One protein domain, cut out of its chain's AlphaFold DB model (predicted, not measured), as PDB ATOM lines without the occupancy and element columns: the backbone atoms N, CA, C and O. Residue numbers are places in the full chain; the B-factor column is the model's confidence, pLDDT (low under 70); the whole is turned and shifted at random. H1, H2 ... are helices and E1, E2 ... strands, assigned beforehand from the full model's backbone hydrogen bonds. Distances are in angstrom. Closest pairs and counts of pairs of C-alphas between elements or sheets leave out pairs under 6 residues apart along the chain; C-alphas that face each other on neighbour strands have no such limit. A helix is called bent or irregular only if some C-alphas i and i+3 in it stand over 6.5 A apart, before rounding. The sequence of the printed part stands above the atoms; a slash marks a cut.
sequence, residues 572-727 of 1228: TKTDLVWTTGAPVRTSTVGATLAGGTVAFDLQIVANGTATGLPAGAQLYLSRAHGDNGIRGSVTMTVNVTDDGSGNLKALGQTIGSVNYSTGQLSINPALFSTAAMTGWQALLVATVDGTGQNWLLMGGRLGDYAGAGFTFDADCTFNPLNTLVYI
ATOM      1  N   THR A 572      64.353   8.462 217.600       77.62
ATOM      2  CA  THR A 572      64.901   8.696 216.263       77.62
ATOM      3  C   THR A 572      64.959   7.367 215.527       77.62
ATOM      4  O   THR A 572      65.649   6.442 215.953       77.62
ATOM      5  N   LYS A 573      64.238   7.264 214.414       77.50
ATOM      6  CA  LYS A 573      64.387   6.175 213.455       77.50
ATOM      7  C   LYS A 573      65.274   6.669 212.324       77.50
ATOM      8  O   LYS A 573      64.847   7.489 211.513       77.50
ATOM      9  N   THR A 574      66.506   6.182 212.300       71.31
ATOM     10  CA  THR A 574      67.380   6.270 211.130       71.31
ATOM     11  C   THR A 574      66.965   5.192 210.126       71.31
ATOM     12  O   THR A 574      66.386   4.173 210.505       71.31
ATOM     13  N   ASP A 575      67.220   5.419 208.842       74.69
ATOM     14  CA  ASP A 575      66.950   4.470 207.752       74.69
ATOM     15  C   ASP A 575      65.460   4.225 207.444       74.69
ATOM     16  O   ASP A 575      65.030   3.115 207.118       74.69
ATOM     17  N   LEU A 576      64.641   5.277 207.509       81.69
ATOM     18  CA  LEU A 576      63.257   5.232 207.041       81.69
ATOM     19  C   LEU A 576      63.203   4.949 205.524       81.69
ATOM     20  O   LEU A 576      63.667   5.746 204.713       81.69
ATOM     21  N   VAL A 577      62.620   3.811 205.133       83.88
ATOM     22  CA  VAL A 577      62.513   3.412 203.720       83.88
ATOM     23  C   VAL A 577      61.269   4.036 203.095       83.88
ATOM     24  O   VAL A 577      60.144   3.750 203.510       83.88
ATOM     25  N   TRP A 578      61.470   4.866 202.077       87.00
ATOM     26  CA  TRP A 578      60.400   5.478 201.292       87.00
ATOM     27  C   TRP A 578      60.183   4.734 199.977       87.00
ATOM     28  O   TRP A 578      61.131   4.258 199.353       87.00
ATOM     29  N   THR A 579      58.936   4.676 199.512       86.50
ATOM     30  CA  THR A 579      58.624   4.161 198.170       86.50
ATOM     31  C   THR A 579      59.332   4.983 197.086       86.50
ATOM     32  O   THR A 579      59.233   6.214 197.080       86.50
ATOM     33  N   THR A 580      60.011   4.321 196.147       74.44
ATOM     34  CA  THR A 580      60.706   4.952 195.014       74.44
ATOM     35  C   THR A 580      59.838   4.945 193.749       74.44
ATOM     36  O   THR A 580      59.066   4.020 193.515       74.44
ATOM     37  N   GLY A 581      59.938   5.997 192.926       62.00
ATOM     38  CA  GLY A 581      59.311   6.064 191.595       62.00
ATOM     39  C   GLY A 581      57.808   6.386 191.536       62.00
ATOM     40  O   GLY A 581      57.276   6.517 190.438       62.00
ATOM     41  N   ALA A 582      57.119   6.545 192.672       69.75
ATOM     42  CA  ALA A 582      55.703   6.922 192.721       69.75
ATOM     43  C   ALA A 582      55.506   8.446 192.920       69.75
ATOM     44  O   ALA A 582      56.313   9.061 193.622       69.75
ATOM     45  N   PRO A 583      54.428   9.054 192.372       73.94
ATOM     46  CA  PRO A 583      54.118  10.475 192.569       73.94
ATOM     47  C   PRO A 583      53.890  10.829 194.041       73.94
ATOM     48  O   PRO A 583      54.362  11.853 194.507       73.94
ATOM     49  N   VAL A 584      53.215   9.954 194.789       86.25
ATOM     50  CA  VAL A 584      53.055  10.058 196.244       86.25
ATOM     51  C   VAL A 584      54.057   9.121 196.896       86.25
ATOM     52  O   VAL A 584      54.075   7.926 196.590       86.25
ATOM     53  N   ARG A 585      54.884   9.643 197.801       88.12
ATOM     54  CA  ARG A 585      55.843   8.831 198.548       88.12
ATOM     55  C   ARG A 585      55.265   8.466 199.895       88.12
ATOM     56  O   ARG A 585      54.788   9.325 200.629       88.12
ATOM     57  N   THR A 586      55.330   7.186 200.229       90.12
ATOM     58  CA  THR A 586      54.844   6.682 201.510       90.12
ATOM     59  C   THR A 586      55.950   5.972 202.264       90.12
ATOM     60  O   THR A 586      56.891   5.439 201.670       90.12
ATOM     61  N   SER A 587      55.833   5.984 203.584       91.00
ATOM     62  CA  SER A 587      56.644   5.174 204.479       91.00
ATOM     63  C   SER A 587      55.827   4.781 205.707       91.00
ATOM     64  O   SER A 587      54.709   5.257 205.910       91.00
ATOM     65  N   THR A 588      56.361   3.885 206.529       88.06
ATOM     66  CA  THR A 588      55.756   3.527 207.809       88.06
ATOM     67  C   THR A 588      56.797   3.480 208.912       88.06
ATOM     68  O   THR A 588      57.904   2.943 208.776       88.06
ATOM     69  N   VAL A 589      56.419   4.045 210.050       85.38
ATOM     70  CA  VAL A 589      57.223   3.993 211.264       85.38
ATOM     71  C   VAL A 589      57.180   2.586 211.874       85.38
ATOM     72  O   VAL A 589      58.191   2.140 212.419       85.38
ATOM     73  N   GLY A 590      56.084   1.841 211.674       81.69
ATOM     74  CA  GLY A 590      55.881   0.498 212.233       81.69
ATOM     75  C   GLY A 590      55.439   0.492 213.703       81.69
ATOM     76  O   GLY A 590      55.533  -0.539 214.360       81.69
ATOM     77  N   ALA A 591      54.976   1.635 214.214       78.50
ATOM     78  CA  ALA A 591      54.458   1.823 215.567       78.50
ATOM     79  C   ALA A 591      53.283   2.814 215.542       78.50
ATOM     80  O   ALA A 591      53.165   3.610 214.608       78.50
ATOM     81  N   THR A 592      52.430   2.789 216.567       81.75
ATOM     82  CA  THR A 592      51.456   3.868 216.793       81.75
ATOM     83  C   THR A 592      52.191   5.158 217.154       81.75
ATOM     84  O   THR A 592      53.211   5.119 217.844       81.75
ATOM     85  N   LEU A 593      51.685   6.296 216.680       80.56
ATOM     86  CA  LEU A 593      52.325   7.606 216.815       80.56
ATOM     87  C   LEU A 593      51.457   8.540 217.645       80.56
ATOM     88  O   LEU A 593      50.246   8.618 217.430       80.56
ATOM     89  N   ALA A 594      52.088   9.297 218.535       73.06
ATOM     90  CA  ALA A 594      51.413  10.362 219.252       73.06
ATOM     91  C   ALA A 594      51.136  11.519 218.285       73.06
ATOM     92  O   ALA A 594      52.042  11.967 217.576       73.06
ATOM     93  N   GLY A 595      49.894  12.008 218.263       74.56
ATOM     94  CA  GLY A 595      49.519  13.145 217.425       74.56
ATOM     95  C   GLY A 595      50.341  14.391 217.752       74.56
ATOM     96  O   GLY A 595      50.519  14.725 218.920       74.56
ATOM     97  N   GLY A 596      50.856  15.048 216.717       69.69
ATOM     98  CA  GLY A 596      51.650  16.274 216.789       69.69
ATOM     99  C   GLY A 596      53.143  16.043 217.028       69.69
ATOM    100  O   GLY A 596      53.871  16.998 217.275       69.69
ATOM    101  N   THR A 597      53.619  14.791 217.011       69.62
ATOM    102  CA  THR A 597      54.989  14.459 217.460       69.62
ATOM    103  C   THR A 597      55.943  14.060 216.344       69.62
ATOM    104  O   THR A 597      57.140  13.910 216.598       69.62
ATOM    105  N   VAL A 598      55.438  13.874 215.123       79.06
ATOM    106  CA  VAL A 598      56.261  13.481 213.976       79.06
ATOM    107  C   VAL A 598      57.000  14.686 213.419       79.06
ATOM    108  O   VAL A 598      56.379  15.688 213.067       79.06
ATOM    109  N   ALA A 599      58.315  14.544 213.257       80.06
ATOM    110  CA  ALA A 599      59.105  15.462 212.455       80.06
ATOM    111  C   ALA A 599      60.236  14.759 211.701       80.06
ATOM    112  O   ALA A 599      60.806  13.774 212.176       80.06
ATOM    113  N   PHE A 600      60.570  15.269 210.521       83.00
ATOM    114  CA  PHE A 600      61.694  14.804 209.706       83.00
ATOM    115  C   PHE A 600      62.099  15.875 208.694       83.00
ATOM    116  O   PHE A 600      61.330  16.791 208.417       83.00
ATOM    117  N   ASP A 601      63.285  15.749 208.109       80.19
ATOM    118  CA  ASP A 601      63.750  16.679 207.082       80.19
ATOM    119  C   ASP A 601      63.426  16.165 205.672       80.19
ATOM    120  O   ASP A 601      63.563  14.980 205.352       80.19
ATOM    121  N   LEU A 602      63.002  17.081 204.808       84.25
ATOM    122  CA  LEU A 602      62.594  16.822 203.437       84.25
ATOM    123  C   LEU A 602      63.379  17.712 202.480       84.25
ATOM    124  O   LEU A 602      63.288  18.936 202.555       84.25
ATOM    125  N   GLN A 603      64.096  17.105 201.535       85.00
ATOM    126  CA  GLN A 603      64.662  17.843 200.413       85.00
ATOM    127  C   GLN A 603      63.609  17.992 199.305       85.00
ATOM    128  O   GLN A 603      63.016  17.010 198.861       85.00
ATOM    129  N   ILE A 604      63.383  19.218 198.847       82.94
ATOM    130  CA  ILE A 604      62.465  19.563 197.760       82.94
ATOM    131  C   ILE A 604      63.290  20.102 196.595       82.94
ATOM    132  O   ILE A 604      64.071  21.035 196.772       82.94
ATOM    133  N   VAL A 605      63.097  19.538 195.405       81.06
ATOM    134  CA  VAL A 605      63.738  19.994 194.164       81.06
ATOM    135  C   VAL A 605      62.658  20.391 193.163       81.06
ATOM    136  O   VAL A 605      61.784  19.579 192.865       81.06
ATOM    137  N   ALA A 606      62.720  21.606 192.623       78.69
ATOM    138  CA  ALA A 606      61.816  22.078 191.574       78.69
ATOM    139  C   ALA A 606      62.592  22.490 190.327       78.69
ATOM    140  O   ALA A 606      63.677  23.066 190.421       78.69
ATOM    141  N   ASN A 607      62.020  22.211 189.160       78.25
ATOM    142  CA  ASN A 607      62.584  22.612 187.875       78.25
ATOM    143  C   ASN A 607      61.934  23.910 187.389       78.25
ATOM    144  O   ASN A 607      60.847  24.279 187.834       78.25
ATOM    145  N   GLY A 608      62.602  24.624 186.488       75.88
ATOM    146  CA  GLY A 608      62.033  25.819 185.875       75.88
ATOM    147  C   GLY A 608      62.962  26.506 184.884       75.88
ATOM    148  O   GLY A 608      64.001  25.969 184.496       75.88
ATOM    149  N   THR A 609      62.560  27.703 184.461       76.50
ATOM    150  CA  THR A 609      63.249  28.511 183.447       76.50
ATOM    151  C   THR A 609      63.678  29.855 184.032       76.50
ATOM    152  O   THR A 609      62.863  30.562 184.631       76.50
ATOM    153  N   ALA A 610      64.943  30.235 183.833       72.62
ATOM    154  CA  ALA A 610      65.408  31.574 184.185       72.62
ATOM    155  C   ALA A 610      64.962  32.608 183.140       72.62
ATOM    156  O   ALA A 610      64.948  32.353 181.937       72.62
ATOM    157  N   THR A 611      64.600  33.795 183.612       72.19
ATOM    158  CA  THR A 611      64.052  34.904 182.823       72.19
ATOM    159  C   THR A 611      64.776  36.199 183.175       72.19
ATOM    160  O   THR A 611      65.342  36.295 184.261       72.19
ATOM    161  N   GLY A 612      64.782  37.175 182.259       67.06
ATOM    162  CA  GLY A 612      65.308  38.524 182.519       67.06
ATOM    163  C   GLY A 612      66.812  38.607 182.798       67.06
ATOM    164  O   GLY A 612      67.264  39.528 183.470       67.06
ATOM    165  N   LEU A 613      67.586  37.640 182.301       67.12
ATOM    166  CA  LEU A 613      69.039  37.613 182.454       67.12
ATOM    167  C   LEU A 613      69.733  38.728 181.642       67.12
ATOM    168  O   LEU A 613      69.270  39.053 180.543       67.12
ATOM    169  N   PRO A 614      70.869  39.270 182.128       63.28
ATOM    170  CA  PRO A 614      71.741  40.137 181.337       63.28
ATOM    171  C   PRO A 614      72.190  39.474 180.026       63.28
ATOM    172  O   PRO A 614      72.332  38.251 179.945       63.28
ATOM    173  N   ALA A 615      72.447  40.278 178.991       62.12
ATOM    174  CA  ALA A 615      72.896  39.772 177.695       62.12
ATOM    175  C   ALA A 615      74.201  38.964 177.837       62.12
ATOM    176  O   ALA A 615      75.168  39.443 178.420       62.12
ATOM    177  N   GLY A 616      74.215  37.737 177.304       59.88
ATOM    178  CA  GLY A 616      75.368  36.835 177.379       59.88
ATOM    179  C   GLY A 616      75.450  35.970 178.643       59.88
ATOM    180  O   GLY A 616      76.362  35.148 178.704       59.88
ATOM    181  N   ALA A 617      74.523  36.115 179.604       61.75
ATOM    182  CA  ALA A 617      74.468  35.322 180.836       61.75
ATOM    183  C   ALA A 617      73.572  34.067 180.721       61.75
ATOM    184  O   ALA A 617      72.522  34.093 180.077       61.75
ATOM    185  N   GLN A 618      73.979  32.970 181.367       65.38
ATOM    186  CA  GLN A 618      73.297  31.665 181.400       65.38
ATOM    187  C   GLN A 618      73.428  30.998 182.783       65.38
ATOM    188  O   GLN A 618      74.234  31.426 183.604       65.38
ATOM    189  N   LEU A 619      72.643  29.946 183.059       65.19
ATOM    190  CA  LEU A 619      72.738  29.158 184.299       65.19
ATOM    191  C   LEU A 619      73.911  28.161 184.238       65.19
ATOM    192  O   LEU A 619      74.036  27.421 183.267       65.19
ATOM    193  N   TYR A 620      74.713  28.064 185.304       61.25
ATOM    194  CA  TYR A 620      75.918  27.213 185.370       61.25
ATOM    195  C   TYR A 620      75.650  25.704 185.161       61.25
ATOM    196  O   TYR A 620      76.531  24.971 184.720       61.25
ATOM    197  N   LEU A 621      74.426  25.227 185.434       55.53
ATOM    198  CA  LEU A 621      74.069  23.797 185.434       55.53
ATOM    199  C   LEU A 621      73.171  23.349 184.254       55.53
ATOM    200  O   LEU A 621      72.729  22.201 184.226       55.53
ATOM    201  N   SER A 622      72.878  24.201 183.264       52.78
ATOM    202  CA  SER A 622      71.812  23.944 182.270       52.78
ATOM    203  C   SER A 622      72.173  23.037 181.077       52.78
ATOM    204  O   SER A 622      71.447  23.035 180.088       52.78
ATOM    205  N   ARG A 623      73.252  22.239 181.121       45.41
ATOM    206  CA  ARG A 623      73.657  21.363 179.988       45.41
ATOM    207  C   ARG A 623      73.411  19.863 180.173       45.41
ATOM    208  O   ARG A 623      73.962  19.063 179.427       45.41
ATOM    209  N   ALA A 624      72.551  19.459 181.108       38.72
ATOM    210  CA  ALA A 624      72.134  18.055 181.200       38.72
ATOM    211  C   ALA A 624      71.079  17.645 180.146       38.72
ATOM    212  O   ALA A 624      70.854  16.456 179.950       38.72
ATOM    213  N   HIS A 625      70.437  18.592 179.453       38.84
ATOM    214  CA  HIS A 625      69.381  18.300 178.478       38.84
ATOM    215  C   HIS A 625      69.643  19.108 177.208       38.84
ATOM    216  O   HIS A 625      69.776  20.324 177.282       38.84
ATOM    217  N   GLY A 626      69.774  18.438 176.060       40.94
ATOM    218  CA  GLY A 626      70.200  19.001 174.768       40.94
ATOM    219  C   GLY A 626      69.241  19.996 174.099       40.94
ATOM    220  O   GLY A 626      69.194  20.043 172.874       40.94
ATOM    221  N   ASP A 627      68.507  20.791 174.873       40.56
ATOM    222  CA  ASP A 627      67.623  21.843 174.389       40.56
ATOM    223  C   ASP A 627      68.283  23.217 174.561       40.56
ATOM    224  O   ASP A 627      68.857  23.531 175.599       40.56
ATOM    225  N   ASN A 628      68.143  24.086 173.558       44.47
ATOM    226  CA  ASN A 628      68.603  25.487 173.559       44.47
ATOM    227  C   ASN A 628      67.830  26.403 174.551       44.47
ATOM    228  O   ASN A 628      67.682  27.600 174.307       44.47
ATOM    229  N   GLY A 629      67.290  25.862 175.648       48.28
ATOM    230  CA  GLY A 629      66.490  26.579 176.643       48.28
ATOM    231  C   GLY A 629      67.205  26.701 177.988       48.28
ATOM    232  O   GLY A 629      67.770  25.736 178.486       48.28
ATOM    233  N   ILE A 630      67.139  27.883 178.608       63.91
ATOM    234  CA  ILE A 630      67.739  28.246 179.907       63.91
ATOM    235  C   ILE A 630      66.965  27.576 181.073       63.91
ATOM    236  O   ILE A 630      66.402  28.246 181.943       63.91
ATOM    237  N   ARG A 631      66.857  26.240 181.056       65.19
ATOM    238  CA  ARG A 631      66.175  25.423 182.074       65.19
ATOM    239  C   ARG A 631      67.166  24.923 183.135       65.19
ATOM    240  O   ARG A 631      68.283  24.535 182.802       65.19
ATOM    241  N   GLY A 632      66.758  24.910 184.406       68.19
ATOM    242  CA  GLY A 632      67.574  24.455 185.544       68.19
ATOM    243  C   GLY A 632      66.733  23.945 186.723       68.19
ATOM    244  O   GLY A 632      65.504  23.934 186.639       68.19
ATOM    245  N   SER A 633      67.384  23.526 187.814       70.19
ATOM    246  CA  SER A 633      66.734  23.046 189.045       70.19
ATOM    247  C   SER A 633      67.139  23.865 190.277       70.19
ATOM    248  O   SER A 633      68.259  24.364 190.369       70.19
ATOM    249  N   VAL A 634      66.212  24.003 191.226       69.06
ATOM    250  CA  VAL A 634      66.390  24.683 192.517       69.06
ATOM    251  C   VAL A 634      66.077  23.694 193.638       69.06
ATOM    252  O   VAL A 634      65.030  23.043 193.609       69.06
ATOM    253  N   THR A 635      66.958  23.605 194.636       72.38
ATOM    254  CA  THR A 635      66.871  22.637 195.742       72.38
ATOM    255  C   THR A 635      66.765  23.341 197.094       72.38
ATOM    256  O   THR A 635      67.466  24.320 197.339       72.38
ATOM    257  N   MET A 636      65.935  22.819 197.999       71.06
ATOM    258  CA  MET A 636      65.851  23.243 199.403       71.06
ATOM    259  C   MET A 636      65.706  22.043 200.339       71.06
ATOM    260  O   MET A 636      65.206  21.003 199.921       71.06
ATOM    261  N   THR A 637      66.069  22.209 201.609       76.50
ATOM    262  CA  THR A 637      65.754  21.252 202.679       76.50
ATOM    263  C   THR A 637      64.860  21.942 203.698       76.50
ATOM    264  O   THR A 637      65.191  23.024 204.179       76.50
ATOM    265  N   VAL A 638      63.717  21.337 204.006       72.69
ATOM    266  CA  VAL A 638      62.717  21.873 204.934       72.69
ATOM    267  C   VAL A 638      62.404  20.849 206.012       72.69
ATOM    268  O   VAL A 638      62.415  19.648 205.752       72.69
ATOM    269  N   ASN A 639      62.087  21.322 207.214       78.56
ATOM    270  CA  ASN A 639      61.560  20.449 208.250       78.56
ATOM    271  C   ASN A 639      60.062  20.223 208.009       78.56
ATOM    272  O   ASN A 639      59.311  21.164 207.735       78.56
ATOM    273  N   VAL A 640      59.654  18.964 208.086       82.81
ATOM    274  CA  VAL A 640      58.266  18.530 208.030       82.81
ATOM    275  C   VAL A 640      57.813  18.248 209.447       82.81
ATOM    276  O   VAL A 640      58.461  17.463 210.134       82.81
ATOM    277  N   THR A 641      56.697  18.840 209.858       78.56
ATOM    278  CA  THR A 641      56.083  18.612 211.169       78.56
ATOM    279  C   THR A 641      54.655  18.110 211.029       78.56
ATOM    280  O   THR A 641      53.996  18.308 210.011       78.56
ATOM    281  N   ASP A 642      54.173  17.430 212.056       80.00
ATOM    282  CA  ASP A 642      52.789  16.995 212.187       80.00
ATOM    283  C   ASP A 642      51.960  18.013 212.989       80.00
ATOM    284  O   ASP A 642      52.389  18.464 214.048       80.00
ATOM    285  N   ASP A 643      50.772  18.369 212.490       71.75
ATOM    286  CA  ASP A 643      49.867  19.344 213.121       71.75
ATOM    287  C   ASP A 643      48.955  18.755 214.215       71.75
ATOM    288  O   ASP A 643      48.094  19.447 214.757       71.75
ATOM    289  N   GLY A 644      49.093  17.463 214.526       70.62
ATOM    290  CA  GLY A 644      48.261  16.778 215.521       70.62
ATOM    291  C   GLY A 644      46.842  16.454 215.048       70.62
ATOM    292  O   GLY A 644      46.104  15.774 215.761       70.62
ATOM    293  N   SER A 645      46.475  16.878 213.836       78.44
ATOM    294  CA  SER A 645      45.187  16.614 213.183       78.44
ATOM    295  C   SER A 645      45.315  15.662 211.985       78.44
ATOM    296  O   SER A 645      44.372  15.498 211.210       78.44
ATOM    297  N   GLY A 646      46.469  15.006 211.841       82.31
ATOM    298  CA  GLY A 646      46.763  14.024 210.802       82.31
ATOM    299  C   GLY A 646      47.428  14.601 209.552       82.31
ATOM    300  O   GLY A 646      47.610  13.852 208.589       82.31
ATOM    301  N   ASN A 647      47.803  15.887 209.526       85.31
ATOM    302  CA  ASN A 647      48.453  16.499 208.365       85.31
ATOM    303  C   ASN A 647      49.951  16.712 208.599       85.31
ATOM    304  O   ASN A 647      50.373  17.199 209.644       85.31
ATOM    305  N   LEU A 648      50.747  16.433 207.565       87.44
ATOM    306  CA  LEU A 648      52.164  16.784 207.523       87.44
ATOM    307  C   LEU A 648      52.331  18.151 206.858       87.44
ATOM    308  O   LEU A 648      51.855  18.373 205.738       87.44
ATOM    309  N   LYS A 649      53.008  19.060 207.549       81.31
ATOM    310  CA  LYS A 649      53.210  20.452 207.163       81.31
ATOM    311  C   LYS A 649      54.665  20.702 206.800       81.31
ATOM    312  O   LYS A 649      55.559  20.322 207.543       81.31
ATOM    313  N   ALA A 650      54.894  21.403 205.696       79.75
ATOM    314  CA  ALA A 650      56.186  21.996 205.371       79.75
ATOM    315  C   ALA A 650      55.966  23.436 204.918       79.75
ATOM    316  O   ALA A 650      55.099  23.699 204.083       79.75
ATOM    317  N   LEU A 651      56.719  24.377 205.496       71.88
ATOM    318  CA  LEU A 651      56.543  25.820 205.257       71.88
ATOM    319  C   LEU A 651      55.079  26.284 205.439       71.88
ATOM    320  O   LEU A 651      54.571  27.101 204.676       71.88
ATOM    321  N   GLY A 652      54.374  25.709 206.421       69.81
ATOM    322  CA  GLY A 652      52.961  25.994 206.706       69.81
ATOM    323  C   GLY A 652      51.952  25.376 205.725       69.81
ATOM    324  O   GLY A 652      50.749  25.426 205.981       69.81
ATOM    325  N   GLN A 653      52.403  24.752 204.634       80.50
ATOM    326  CA  GLN A 653      51.535  24.077 203.666       80.50
ATOM    327  C   GLN A 653      51.366  22.602 204.009       80.50
ATOM    328  O   GLN A 653      52.314  21.942 204.429       80.50
ATOM    329  N   THR A 654      50.162  22.065 203.803       87.44
ATOM    330  CA  THR A 654      49.935  20.620 203.888       87.44
ATOM    331  C   THR A 654      50.601  19.940 202.704       87.44
ATOM    332  O   THR A 654      50.172  20.120 201.571       87.44
ATOM    333  N   ILE A 655      51.614  19.125 202.974       88.75
ATOM    334  CA  ILE A 655      52.340  18.363 201.953       88.75
ATOM    335  C   ILE A 655      52.024  16.870 201.991       88.75
ATOM    336  O   ILE A 655      52.522  16.099 201.171       88.75
ATOM    337  N   GLY A 656      51.229  16.442 202.966       91.00
ATOM    338  CA  GLY A 656      51.044  15.035 203.250       91.00
ATOM    339  C   GLY A 656      50.164  14.774 204.460       91.00
ATOM    340  O   GLY A 656      49.556  15.686 205.019       91.00
ATOM    341  N   SER A 657      50.131  13.517 204.881       92.19
ATOM    342  CA  SER A 657      49.335  13.043 206.010       92.19
ATOM    343  C   SER A 657      50.088  12.019 206.850       92.19
ATOM    344  O   SER A 657      50.910  11.259 206.330       92.19
ATOM    345  N   VAL A 658      49.735  11.943 208.130       90.25
ATOM    346  CA  VAL A 658      50.185  10.923 209.079       90.25
ATOM    347  C   VAL A 658      48.982  10.196 209.671       90.25
ATOM    348  O   VAL A 658      48.001  10.806 210.087       90.25
ATOM    349  N   ASN A 659      49.055   8.868 209.719       90.94
ATOM    350  CA  ASN A 659      48.058   8.032 210.369       90.94
ATOM    351  C   ASN A 659      48.596   7.531 211.718       90.94
ATOM    352  O   ASN A 659      49.469   6.666 211.769       90.94
ATOM    353  N   TYR A 660      48.041   8.047 212.814       84.88
ATOM    354  CA  TYR A 660      48.516   7.776 214.177       84.88
ATOM    355  C   TYR A 660      48.328   6.334 214.647       84.88
ATOM    356  O   TYR A 660      49.131   5.827 215.428       84.88
ATOM    357  N   SER A 661      47.293   5.640 214.168       83.12
ATOM    358  CA  SER A 661      47.007   4.264 214.587       83.12
ATOM    359  C   SER A 661      47.846   3.221 213.847       83.12
ATOM    360  O   SER A 661      48.009   2.111 214.345       83.12
ATOM    361  N   THR A 662      48.401   3.564 212.683       85.62
ATOM    362  CA  THR A 662      49.197   2.640 211.847       85.62
ATOM    363  C   THR A 662      50.651   3.073 211.653       85.62
ATOM    364  O   THR A 662      51.465   2.291 211.164       85.62
ATOM    365  N   GLY A 663      50.988   4.314 212.005       87.00
ATOM    366  CA  GLY A 663      52.305   4.903 211.787       87.00
ATOM    367  C   GLY A 663      52.647   5.172 210.324       87.00
ATOM    368  O   GLY A 663      53.823   5.333 209.998       87.00
ATOM    369  N   GLN A 664      51.653   5.179 209.429       92.19
ATOM    370  CA  GLN A 664      51.853   5.448 208.006       92.19
ATOM    371  C   GLN A 664      52.024   6.949 207.749       92.19
ATOM    372  O   GLN A 664      51.242   7.767 208.232       92.19
ATOM    373  N   LEU A 665      53.017   7.286 206.931       92.06
ATOM    374  CA  LEU A 665      53.326   8.630 206.461       92.06
ATOM    375  C   LEU A 665      53.148   8.675 204.948       92.06
ATOM    376  O   LEU A 665      53.547   7.745 204.245       92.06
ATOM    377  N   SER A 666      52.572   9.759 204.447       92.00
ATOM    378  CA  SER A 666      52.364   9.986 203.019       92.00
ATOM    379  C   SER A 666      52.709  11.425 202.684       92.00
ATOM    380  O   SER A 666      52.190  12.324 203.334       92.00
ATOM    381  N   ILE A 667      53.562  11.649 201.687       90.94
ATOM    382  CA  ILE A 667      53.908  12.974 201.165       90.94
ATOM    383  C   ILE A 667      53.629  13.027 199.662       90.94
ATOM    384  O   ILE A 667      53.985  12.116 198.912       90.94
ATOM    385  N   ASN A 668      52.981  14.099 199.220       89.56
ATOM    386  CA  ASN A 668      52.572  14.305 197.839       89.56
ATOM    387  C   ASN A 668      53.130  15.647 197.326       89.56
ATOM    388  O   ASN A 668      52.632  16.696 197.740       89.56
ATOM    389  N   PRO A 669      54.110  15.630 196.403       82.44
ATOM    390  CA  PRO A 669      54.669  16.831 195.790       82.44
ATOM    391  C   PRO A 669      53.613  17.731 195.135       82.44
ATOM    392  O   PRO A 669      53.724  18.948 195.206       82.44
ATOM    393  N   ALA A 670      52.534  17.162 194.585       83.06
ATOM    394  CA  ALA A 670      51.470  17.936 193.939       83.06
ATOM    395  C   ALA A 670      50.667  18.828 194.909       83.06
ATOM    396  O   ALA A 670      49.928  19.703 194.463       83.06
ATOM    397  N   LEU A 671      50.774  18.605 196.226       81.94
ATOM    398  CA  LEU A 671      50.133  19.453 197.239       81.94
ATOM    399  C   LEU A 671      50.962  20.697 197.585       81.94
ATOM    400  O   LEU A 671      50.462  21.592 198.262       81.94
ATOM    401  N   PHE A 672      52.217  20.762 197.139       83.19
ATOM    402  CA  PHE A 672      53.133  21.837 197.489       83.19
ATOM    403  C   PHE A 672      53.169  22.917 196.414       83.19
ATOM    404  O   PHE A 672      53.442  22.655 195.243       83.19
ATOM    405  N   SER A 673      52.924  24.159 196.820       80.62
ATOM    406  CA  SER A 673      52.997  25.304 195.920       80.62
ATOM    407  C   SER A 673      54.442  25.770 195.745       80.62
ATOM    408  O   SER A 673      55.086  26.224 196.694       80.62
ATOM    409  N   THR A 674      54.928  25.768 194.500       72.75
ATOM    410  CA  THR A 674      56.264  26.269 194.129       72.75
ATOM    411  C   THR A 674      56.446  27.773 194.372       72.75
ATOM    412  O   THR A 674      57.579  28.253 194.408       72.75
ATOM    413  N   ALA A 675      55.375  28.527 194.658       67.75
ATOM    414  CA  ALA A 675      55.453  29.932 195.074       67.75
ATOM    415  C   ALA A 675      56.277  30.136 196.364       67.75
ATOM    416  O   ALA A 675      56.892  31.188 196.549       67.75
ATOM    417  N   ALA A 676      56.352  29.115 197.227       62.56
ATOM    418  CA  ALA A 676      57.194  29.121 198.424       62.56
ATOM    419  C   ALA A 676      58.706  29.013 198.116       62.56
ATOM    420  O   ALA A 676      59.532  29.204 199.008       62.56
ATOM    421  N   MET A 677      59.088  28.726 196.862       67.00
ATOM    422  CA  MET A 677      60.478  28.526 196.427       67.00
ATOM    423  C   MET A 677      61.118  29.772 195.790       67.00
ATOM    424  O   MET A 677      62.249  29.720 195.315       67.00
ATOM    425  N   THR A 678      60.438  30.916 195.820       57.81
ATOM    426  CA  THR A 678      60.785  32.144 195.079       57.81
ATOM    427  C   THR A 678      62.086  32.860 195.492       57.81
ATOM    428  O   THR A 678      62.469  33.816 194.825       57.81
ATOM    429  N   GLY A 679      62.805  32.410 196.529       54.34
ATOM    430  CA  GLY A 679      64.007  33.075 197.068       54.34
ATOM    431  C   GLY A 679      65.332  32.298 196.998       54.34
ATOM    432  O   GLY A 679      66.278  32.676 197.695       54.34
ATOM    433  N   TRP A 680      65.410  31.207 196.226       55.31
ATOM    434  CA  TRP A 680      66.476  30.193 196.338       55.31
ATOM    435  C   TRP A 680      67.487  30.177 195.167       55.31
ATOM    436  O   TRP A 680      67.223  30.705 194.089       55.31
ATOM    437  N   GLN A 681      68.690  29.639 195.422       56.53
ATOM    438  CA  GLN A 681      69.926  29.865 194.649       56.53
ATOM    439  C   GLN A 681      69.975  29.198 193.262       56.53
ATOM    440  O   GLN A 681      69.573  28.050 193.095       56.53
ATOM    441  N   ALA A 682      70.589  29.905 192.305       54.38
ATOM    442  CA  ALA A 682      71.069  29.380 191.028       54.38
ATOM    443  C   ALA A 682      72.328  30.171 190.611       54.38
ATOM    444  O   ALA A 682      72.292  31.397 190.654       54.38
ATOM    445  N   LEU A 683      73.422  29.491 190.237       56.28
ATOM    446  CA  LEU A 683      74.679  30.116 189.784       56.28
ATOM    447  C   LEU A 683      74.608  30.517 188.302       56.28
ATOM    448  O   LEU A 683      74.038  29.775 187.496       56.28
ATOM    449  N   LEU A 684      75.213  31.656 187.939       60.09
ATOM    450  CA  LEU A 684      75.253  32.175 186.565       60.09
ATOM    451  C   LEU A 684      76.673  32.156 185.978       60.09
ATOM    452  O   LEU A 684      77.663  32.215 186.702       60.09
ATOM    453  N   VAL A 685      76.766  32.146 184.650       58.22
ATOM    454  CA  VAL A 685      77.997  32.361 183.872       58.22
ATOM    455  C   VAL A 685      77.704  33.364 182.760       58.22
ATOM    456  O   VAL A 685      76.632  33.277 182.163       58.22
ATOM    457  N   ALA A 686      78.620  34.281 182.438       57.38
ATOM    458  CA  ALA A 686      78.452  35.217 181.319       57.38
ATOM    459  C   ALA A 686      79.642  35.261 180.357       57.38
ATOM    460  O   ALA A 686      80.788  35.079 180.769       57.38
ATOM    461  N   THR A 687      79.353  35.549 179.082       58.25
ATOM    462  CA  THR A 687      80.370  35.840 178.057       58.25
ATOM    463  C   THR A 687      80.920  37.259 178.210       58.25
ATOM    464  O   THR A 687      80.152  38.210 178.339       58.25
ATOM    465  N   VAL A 688      82.247  37.421 178.190       53.09
ATOM    466  CA  VAL A 688      82.907  38.712 178.506       53.09
ATOM    467  C   VAL A 688      83.308  39.505 177.254       53.09
ATOM    468  O   VAL A 688      83.537  40.708 177.324       53.09
ATOM    469  N   ASP A 689      83.371  38.866 176.088       52.38
ATOM    470  CA  ASP A 689      83.983  39.443 174.882       52.38
ATOM    471  C   ASP A 689      83.108  39.367 173.617       52.38
ATOM    472  O   ASP A 689      83.552  39.739 172.533       52.38
ATOM    473  N   GLY A 690      81.874  38.866 173.728       45.03
ATOM    474  CA  GLY A 690      80.966  38.684 172.592       45.03
ATOM    475  C   GLY A 690      81.391  37.608 171.580       45.03
ATOM    476  O   GLY A 690      80.669  37.394 170.608       45.03
ATOM    477  N   THR A 691      82.514  36.909 171.798       47.12
ATOM    478  CA  THR A 691      83.002  35.831 170.914       47.12
ATOM    479  C   THR A 691      82.501  34.449 171.341       47.12
ATOM    480  O   THR A 691      82.597  33.489 170.577       47.12
ATOM    481  N   GLY A 692      81.960  34.333 172.561       49.94
ATOM    482  CA  GLY A 692      81.502  33.066 173.140       49.94
ATOM    483  C   GLY A 692      82.626  32.168 173.670       49.94
ATOM    484  O   GLY A 692      82.341  31.048 174.094       49.94
ATOM    485  N   GLN A 693      83.877  32.641 173.650       42.44
ATOM    486  CA  GLN A 693      85.070  31.891 174.067       42.44
ATOM    487  C   GLN A 693      85.509  32.211 175.507       42.44
ATOM    488  O   GLN A 693      86.230  31.428 176.118       42.44
ATOM    489  N   ASN A 694      85.079  33.349 176.064       47.03
ATOM    490  CA  ASN A 694      85.489  33.814 177.389       47.03
ATOM    491  C   ASN A 694      84.301  33.853 178.352       47.03
ATOM    492  O   ASN A 694      83.445  34.731 178.234       47.03
ATOM    493  N   TRP A 695      84.279  32.929 179.314       50.97
ATOM    494  CA  TRP A 695      83.211  32.781 180.305       50.97
ATOM    495  C   TRP A 695      83.695  33.127 181.716       50.97
ATOM    496  O   TRP A 695      84.738  32.638 182.157       50.97
ATOM    497  N   LEU A 696      82.922  33.952 182.427       53.16
ATOM    498  CA  LEU A 696      83.153  34.303 183.830       53.16
ATOM    499  C   LEU A 696      82.067  33.675 184.710       53.16
ATOM    500  O   LEU A 696      80.880  33.837 184.415       53.16
ATOM    501  N   LEU A 697      82.454  33.001 185.797       55.19
ATOM    502  CA  LEU A 697      81.505  32.543 186.812       55.19
ATOM    503  C   LEU A 697      81.018  33.748 187.625       55.19
ATOM    504  O   LEU A 697      81.815  34.465 188.234       55.19
ATOM    505  N   MET A 698      79.707  33.965 187.640       55.47
ATOM    506  CA  MET A 698      79.070  35.057 188.365       55.47
ATOM    507  C   MET A 698      78.420  34.485 189.629       55.47
ATOM    508  O   MET A 698      77.430  33.750 189.563       55.47
ATOM    509  N   GLY A 699      78.983  34.801 190.795       51.53
ATOM    510  CA  GLY A 699      78.389  34.426 192.080       51.53
ATOM    511  C   GLY A 699      77.115  35.232 192.351       51.53
ATOM    512  O   GLY A 699      77.102  36.442 192.148       51.53
ATOM    513  N   GLY A 700      76.038  34.569 192.788       51.81
ATOM    514  CA  GLY A 700      74.777  35.221 193.155       51.81
ATOM    515  C   GLY A 700      73.569  34.276 193.162       51.81
ATOM    516  O   GLY A 700      73.642  33.143 192.693       51.81
ATOM    517  N   ARG A 701      72.448  34.745 193.708       56.41
ATOM    518  CA  ARG A 701      71.084  34.247 193.493       56.41
ATOM    519  C   ARG A 701      70.542  34.912 192.228       56.41
ATOM    520  O   ARG A 701      70.892  36.042 191.901       56.41
ATOM    521  N   LEU A 702      69.617  34.251 191.538       57.81
ATOM    522  CA  LEU A 702      69.002  34.817 190.335       57.81
ATOM    523  C   LEU A 702      68.295  36.158 190.608       57.81
ATOM    524  O   LEU A 702      68.332  37.042 189.765       57.81
ATOM    525  N   GLY A 703      67.715  36.323 191.802       55.41
ATOM    526  CA  GLY A 703      67.047  37.558 192.228       55.41
ATOM    527  C   GLY A 703      67.977  38.747 192.499       55.41
ATOM    528  O   GLY A 703      67.481  39.842 192.752       55.41
ATOM    529  N   ASP A 704      69.296  38.557 192.435       56.97
ATOM    530  CA  ASP A 704      70.272  39.628 192.665       56.97
ATOM    531  C   ASP A 704      70.508  40.481 191.414       56.97
ATOM    532  O   ASP A 704      71.038  41.588 191.495       56.97
ATOM    533  N   TYR A 705      70.093  39.985 190.248       58.78
ATOM    534  CA  TYR A 705      70.189  40.712 188.992       58.78
ATOM    535  C   TYR A 705      68.865  41.418 188.725       58.78
ATOM    536  O   TYR A 705      67.805  40.795 188.668       58.78
ATOM    537  N   ALA A 706      68.914  42.739 188.560       54.22
ATOM    538  CA  ALA A 706      67.723  43.540 188.318       54.22
ATOM    539  C   ALA A 706      66.957  43.028 187.083       54.22
ATOM    540  O   ALA A 706      67.474  43.047 185.968       54.22
ATOM    541  N   GLY A 707      65.714  42.581 187.297       59.00
ATOM    542  CA  GLY A 707      64.846  42.023 186.255       59.00
ATOM    543  C   GLY A 707      64.956  40.509 186.059       59.00
ATOM    544  O   GLY A 707      64.104  39.948 185.372       59.00
ATOM    545  N   ALA A 708      65.931  39.844 186.681       64.19
ATOM    546  CA  ALA A 708      66.077  38.401 186.600       64.19
ATOM    547  C   ALA A 708      65.133  37.673 187.567       64.19
ATOM    548  O   ALA A 708      64.878  38.109 188.690       64.19
ATOM    549  N   GLY A 709      64.601  36.538 187.123       67.19
ATOM    550  CA  GLY A 709      63.638  35.757 187.892       67.19
ATOM    551  C   GLY A 709      63.564  34.312 187.433       67.19
ATOM    552  O   GLY A 709      63.977  33.980 186.321       67.19
ATOM    553  N   PHE A 710      63.038  33.441 188.289       71.25
ATOM    554  CA  PHE A 710      62.873  32.022 187.988       71.25
ATOM    555  C   PHE A 710      61.390  31.698 187.873       71.25
ATOM    556  O   PHE A 710      60.626  31.898 188.817       71.25
ATOM    557  N   THR A 711      60.980  31.206 186.709       77.06
ATOM    558  CA  THR A 711      59.626  30.693 186.511       77.06
ATOM    559  C   THR A 711      59.662  29.193 186.757       77.06
ATOM    560  O   THR A 711      60.256  28.458 185.971       77.06
ATOM    561  N   PHE A 712      59.068  28.753 187.865       75.12
ATOM    562  CA  PHE A 712      58.997  27.338 188.224       75.12
ATOM    563  C   PHE A 712      58.017  26.594 187.315       75.12
ATOM    564  O   PHE A 712      56.940  27.104 186.999       75.12
ATOM    565  N   ASP A 713      58.384  25.374 186.936       74.44
ATOM    566  CA  ASP A 713      57.435  24.410 186.393       74.44
ATOM    567  C   ASP A 713      56.458  23.974 187.511       74.44
ATOM    568  O   ASP A 713      56.717  24.165 188.704       74.44
ATOM    569  N   ALA A 714      55.312  23.390 187.148       70.19
ATOM    570  CA  ALA A 714      54.293  22.960 188.116       70.19
ATOM    571  C   ALA A 714      54.705  21.734 188.962       70.19
ATOM    572  O   ALA A 714      53.953  21.321 189.843       70.19
ATOM    573  N   ASP A 715      55.889  21.170 188.713       69.25
ATOM    574  CA  ASP A 715      56.346  19.909 189.284       69.25
ATOM    575  C   ASP A 715      57.489  20.119 190.286       69.25
ATOM    576  O   ASP A 715      58.481  20.800 190.009       69.25
ATOM    577  N   CYS A 716      57.390  19.460 191.441       74.50
ATOM    578  CA  CYS A 716      58.494  19.312 192.381       74.50
ATOM    579  C   CYS A 716      58.740  17.833 192.697       74.50
ATOM    580  O   CYS A 716      57.869  16.973 192.556       74.50
ATOM    581  N   THR A 717      59.961  17.519 193.112       80.75
ATOM    582  CA  THR A 717      60.341  16.188 193.576       80.75
ATOM    583  C   THR A 717      60.722  16.258 195.041       80.75
ATOM    584  O   THR A 717      61.441  17.153 195.484       80.75
ATOM    585  N   PHE A 718      60.184  15.315 195.805       84.38
ATOM    586  CA  PHE A 718      60.391  15.197 197.240       84.38
ATOM    587  C   PHE A 718      61.368  14.067 197.517       84.38
ATOM    588  O   PHE A 718      61.076  12.910 197.227       84.38
ATOM    589  N   ASN A 719      62.509  14.405 198.097       81.75
ATOM    590  CA  ASN A 719      63.550  13.489 198.532       81.75
ATOM    591  C   ASN A 719      63.595  13.524 200.065       81.75
ATOM    592  O   ASN A 719      64.371  14.284 200.650       81.75
ATOM    593  N   PRO A 720      62.707  12.778 200.743       76.69
ATOM    594  CA  PRO A 720      62.707  12.729 202.198       76.69
ATOM    595  C   PRO A 720      64.023  12.133 202.698       76.69
ATOM    596  O   PRO A 720      64.514  11.153 202.136       76.69
ATOM    597  N   LEU A 721      64.591  12.731 203.744       75.25
ATOM    598  CA  LEU A 721      65.760  12.170 204.403       75.25
ATOM    599  C   LEU A 721      65.331  10.988 205.280       75.25
ATOM    600  O   LEU A 721      64.204  10.915 205.772       75.25
ATOM    601  N   ASN A 722      66.241  10.037 205.472       74.62
ATOM    602  CA  ASN A 722      65.925   8.763 206.118       74.62
ATOM    603  C   ASN A 722      65.850   8.851 207.653       74.62
ATOM    604  O   ASN A 722      65.798   7.819 208.317       74.62
ATOM    605  N   THR A 723      65.844  10.053 208.224       75.69
ATOM    606  CA  THR A 723      65.812  10.264 209.671       75.69
ATOM    607  C   THR A 723      64.492  10.895 210.072       75.69
ATOM    608  O   THR A 723      64.173  12.002 209.646       75.69
ATOM    609  N   LEU A 724      63.741  10.193 210.915       82.94
ATOM    610  CA  LEU A 724      62.468  10.653 211.451       82.94
ATOM    611  C   LEU A 724      62.463  10.561 212.973       82.94
ATOM    612  O   LEU A 724      62.918   9.572 213.544       82.94
ATOM    613  N   VAL A 725      61.907  11.580 213.617       74.88
ATOM    614  CA  VAL A 725      61.741  11.659 215.065       74.88
ATOM    615  C   VAL A 725      60.250  11.638 215.388       74.88
ATOM    616  O   VAL A 725      59.464  12.343 214.755       74.88
ATOM    617  N   TYR A 726      59.853  10.805 216.349       76.44
ATOM    618  CA  TYR A 726      58.461  10.664 216.787       76.44
ATOM    619  C   TYR A 726      58.373  10.181 218.237       76.44
ATOM    620  O   TYR A 726      59.348   9.672 218.794       76.44
ATOM    621  N   ILE A 727      57.186  10.285 218.836       74.19
ATOM    622  CA  ILE A 727      56.884   9.671 220.133       74.19
ATOM    623  C   ILE A 727      55.912   8.497 219.906       74.19
ATOM    624  O   ILE A 727      54.855   8.700 219.299       74.19
TER     625      ILE A 727
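This is residues 572 to 727 of the 1228 residues of an uncharacterized protein of Burkholderiales bacterium RIFCSPHIGHO2_01_FULL_64_960 (UniProt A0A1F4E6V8). The printed part is a rod built on one twisted sheet of seven strands, curled like part of a barrel and folded back on itself, with three long bent strands, E2, E4 and E10, running along it. The short strands E1, E7, E6 and E5 make the other leaf near one end of the rod, a small sheet of E3, E8 and E9 lies at the opposite end, and the short helix H1 packs on the long strands between. There are 156 residues, in the order E1 to E7, H1, E8 to E10; the larger sheet runs E1 - E7 - E6 - E5 - E4 - E2 - E10, the smaller E3 - E8 - E9, both antiparallel. The class is mostly strand, with under half of the residues in named elements; the whole is loose, with a radius of gyration of the C-alphas of 19.3 A and spans of 64 by 26 by 24 A.

E1 is residues 585 to 588, beginning at C-alpha 585 (55.843, 8.831, 198.548). E2, residues 599 to 611, is 35.8 A long and bends by 55 degrees at residue 608. E3 is residues 617 to 619. E4, residues 631 to 642, is 34.0 A long and bends by 51 degrees at residue 639. E5 is residues 647 to 650, E6 residues 653 to 659, 17.7 A long, and E7 residues 664 to 667. H1 is residues 674 to 677, E8 residues 684 to 687 and E9 residues 695 to 698. E10, residues 709 to 726, is 38.6 A long, bends by 81 degrees at residue 714 and ends at C-alpha 726 (58.461, 10.664, 216.787).

In the folded sheet, one sheet bent back into two leaves, E1, E7, E6 and E5 face E2 and E10, with E4 as the hinge. E2 has N 605 and O 717 of E10 at 2.9 A, and N 604 and O 636 of E4 at 2.8 A, within hydrogen-bond range. E4 to E7 form a meander, each strand the antiparallel neighbour of the one before: N 649 and O 641 are 2.8 A apart, N 648 and O 656 2.9 A, N 666 and O 657 2.9 A. E1 is an edge strand beside E7, with N 587 and O 665 at 3.0 A. Residues 572 to 573 pair antiparallel with 724 to 725 of E10. H1, too short for an O i to N i+4 pair, is on this sheet at a height of 6.3 A, only just over E10, on which 3 of its 4 C-alphas fall; the closest C-alphas are those of Thr 674 and Phe 712, 6.6 A apart. In the small sheet N 618 and O 685 are 2.8 A apart, and the hairpin E8 and E9 has N 686 and O 696 at 3.0 A.

The C-alphas farthest apart, those of Ser 661 and Thr 691, are 64.8 A apart. The printed part has no cut, and the link E3 to E4, 11 residues, is long. Mean pLDDT of the printed part is 71.1; 63 residues are under 70, among them 612 to 632 and 675 to 709.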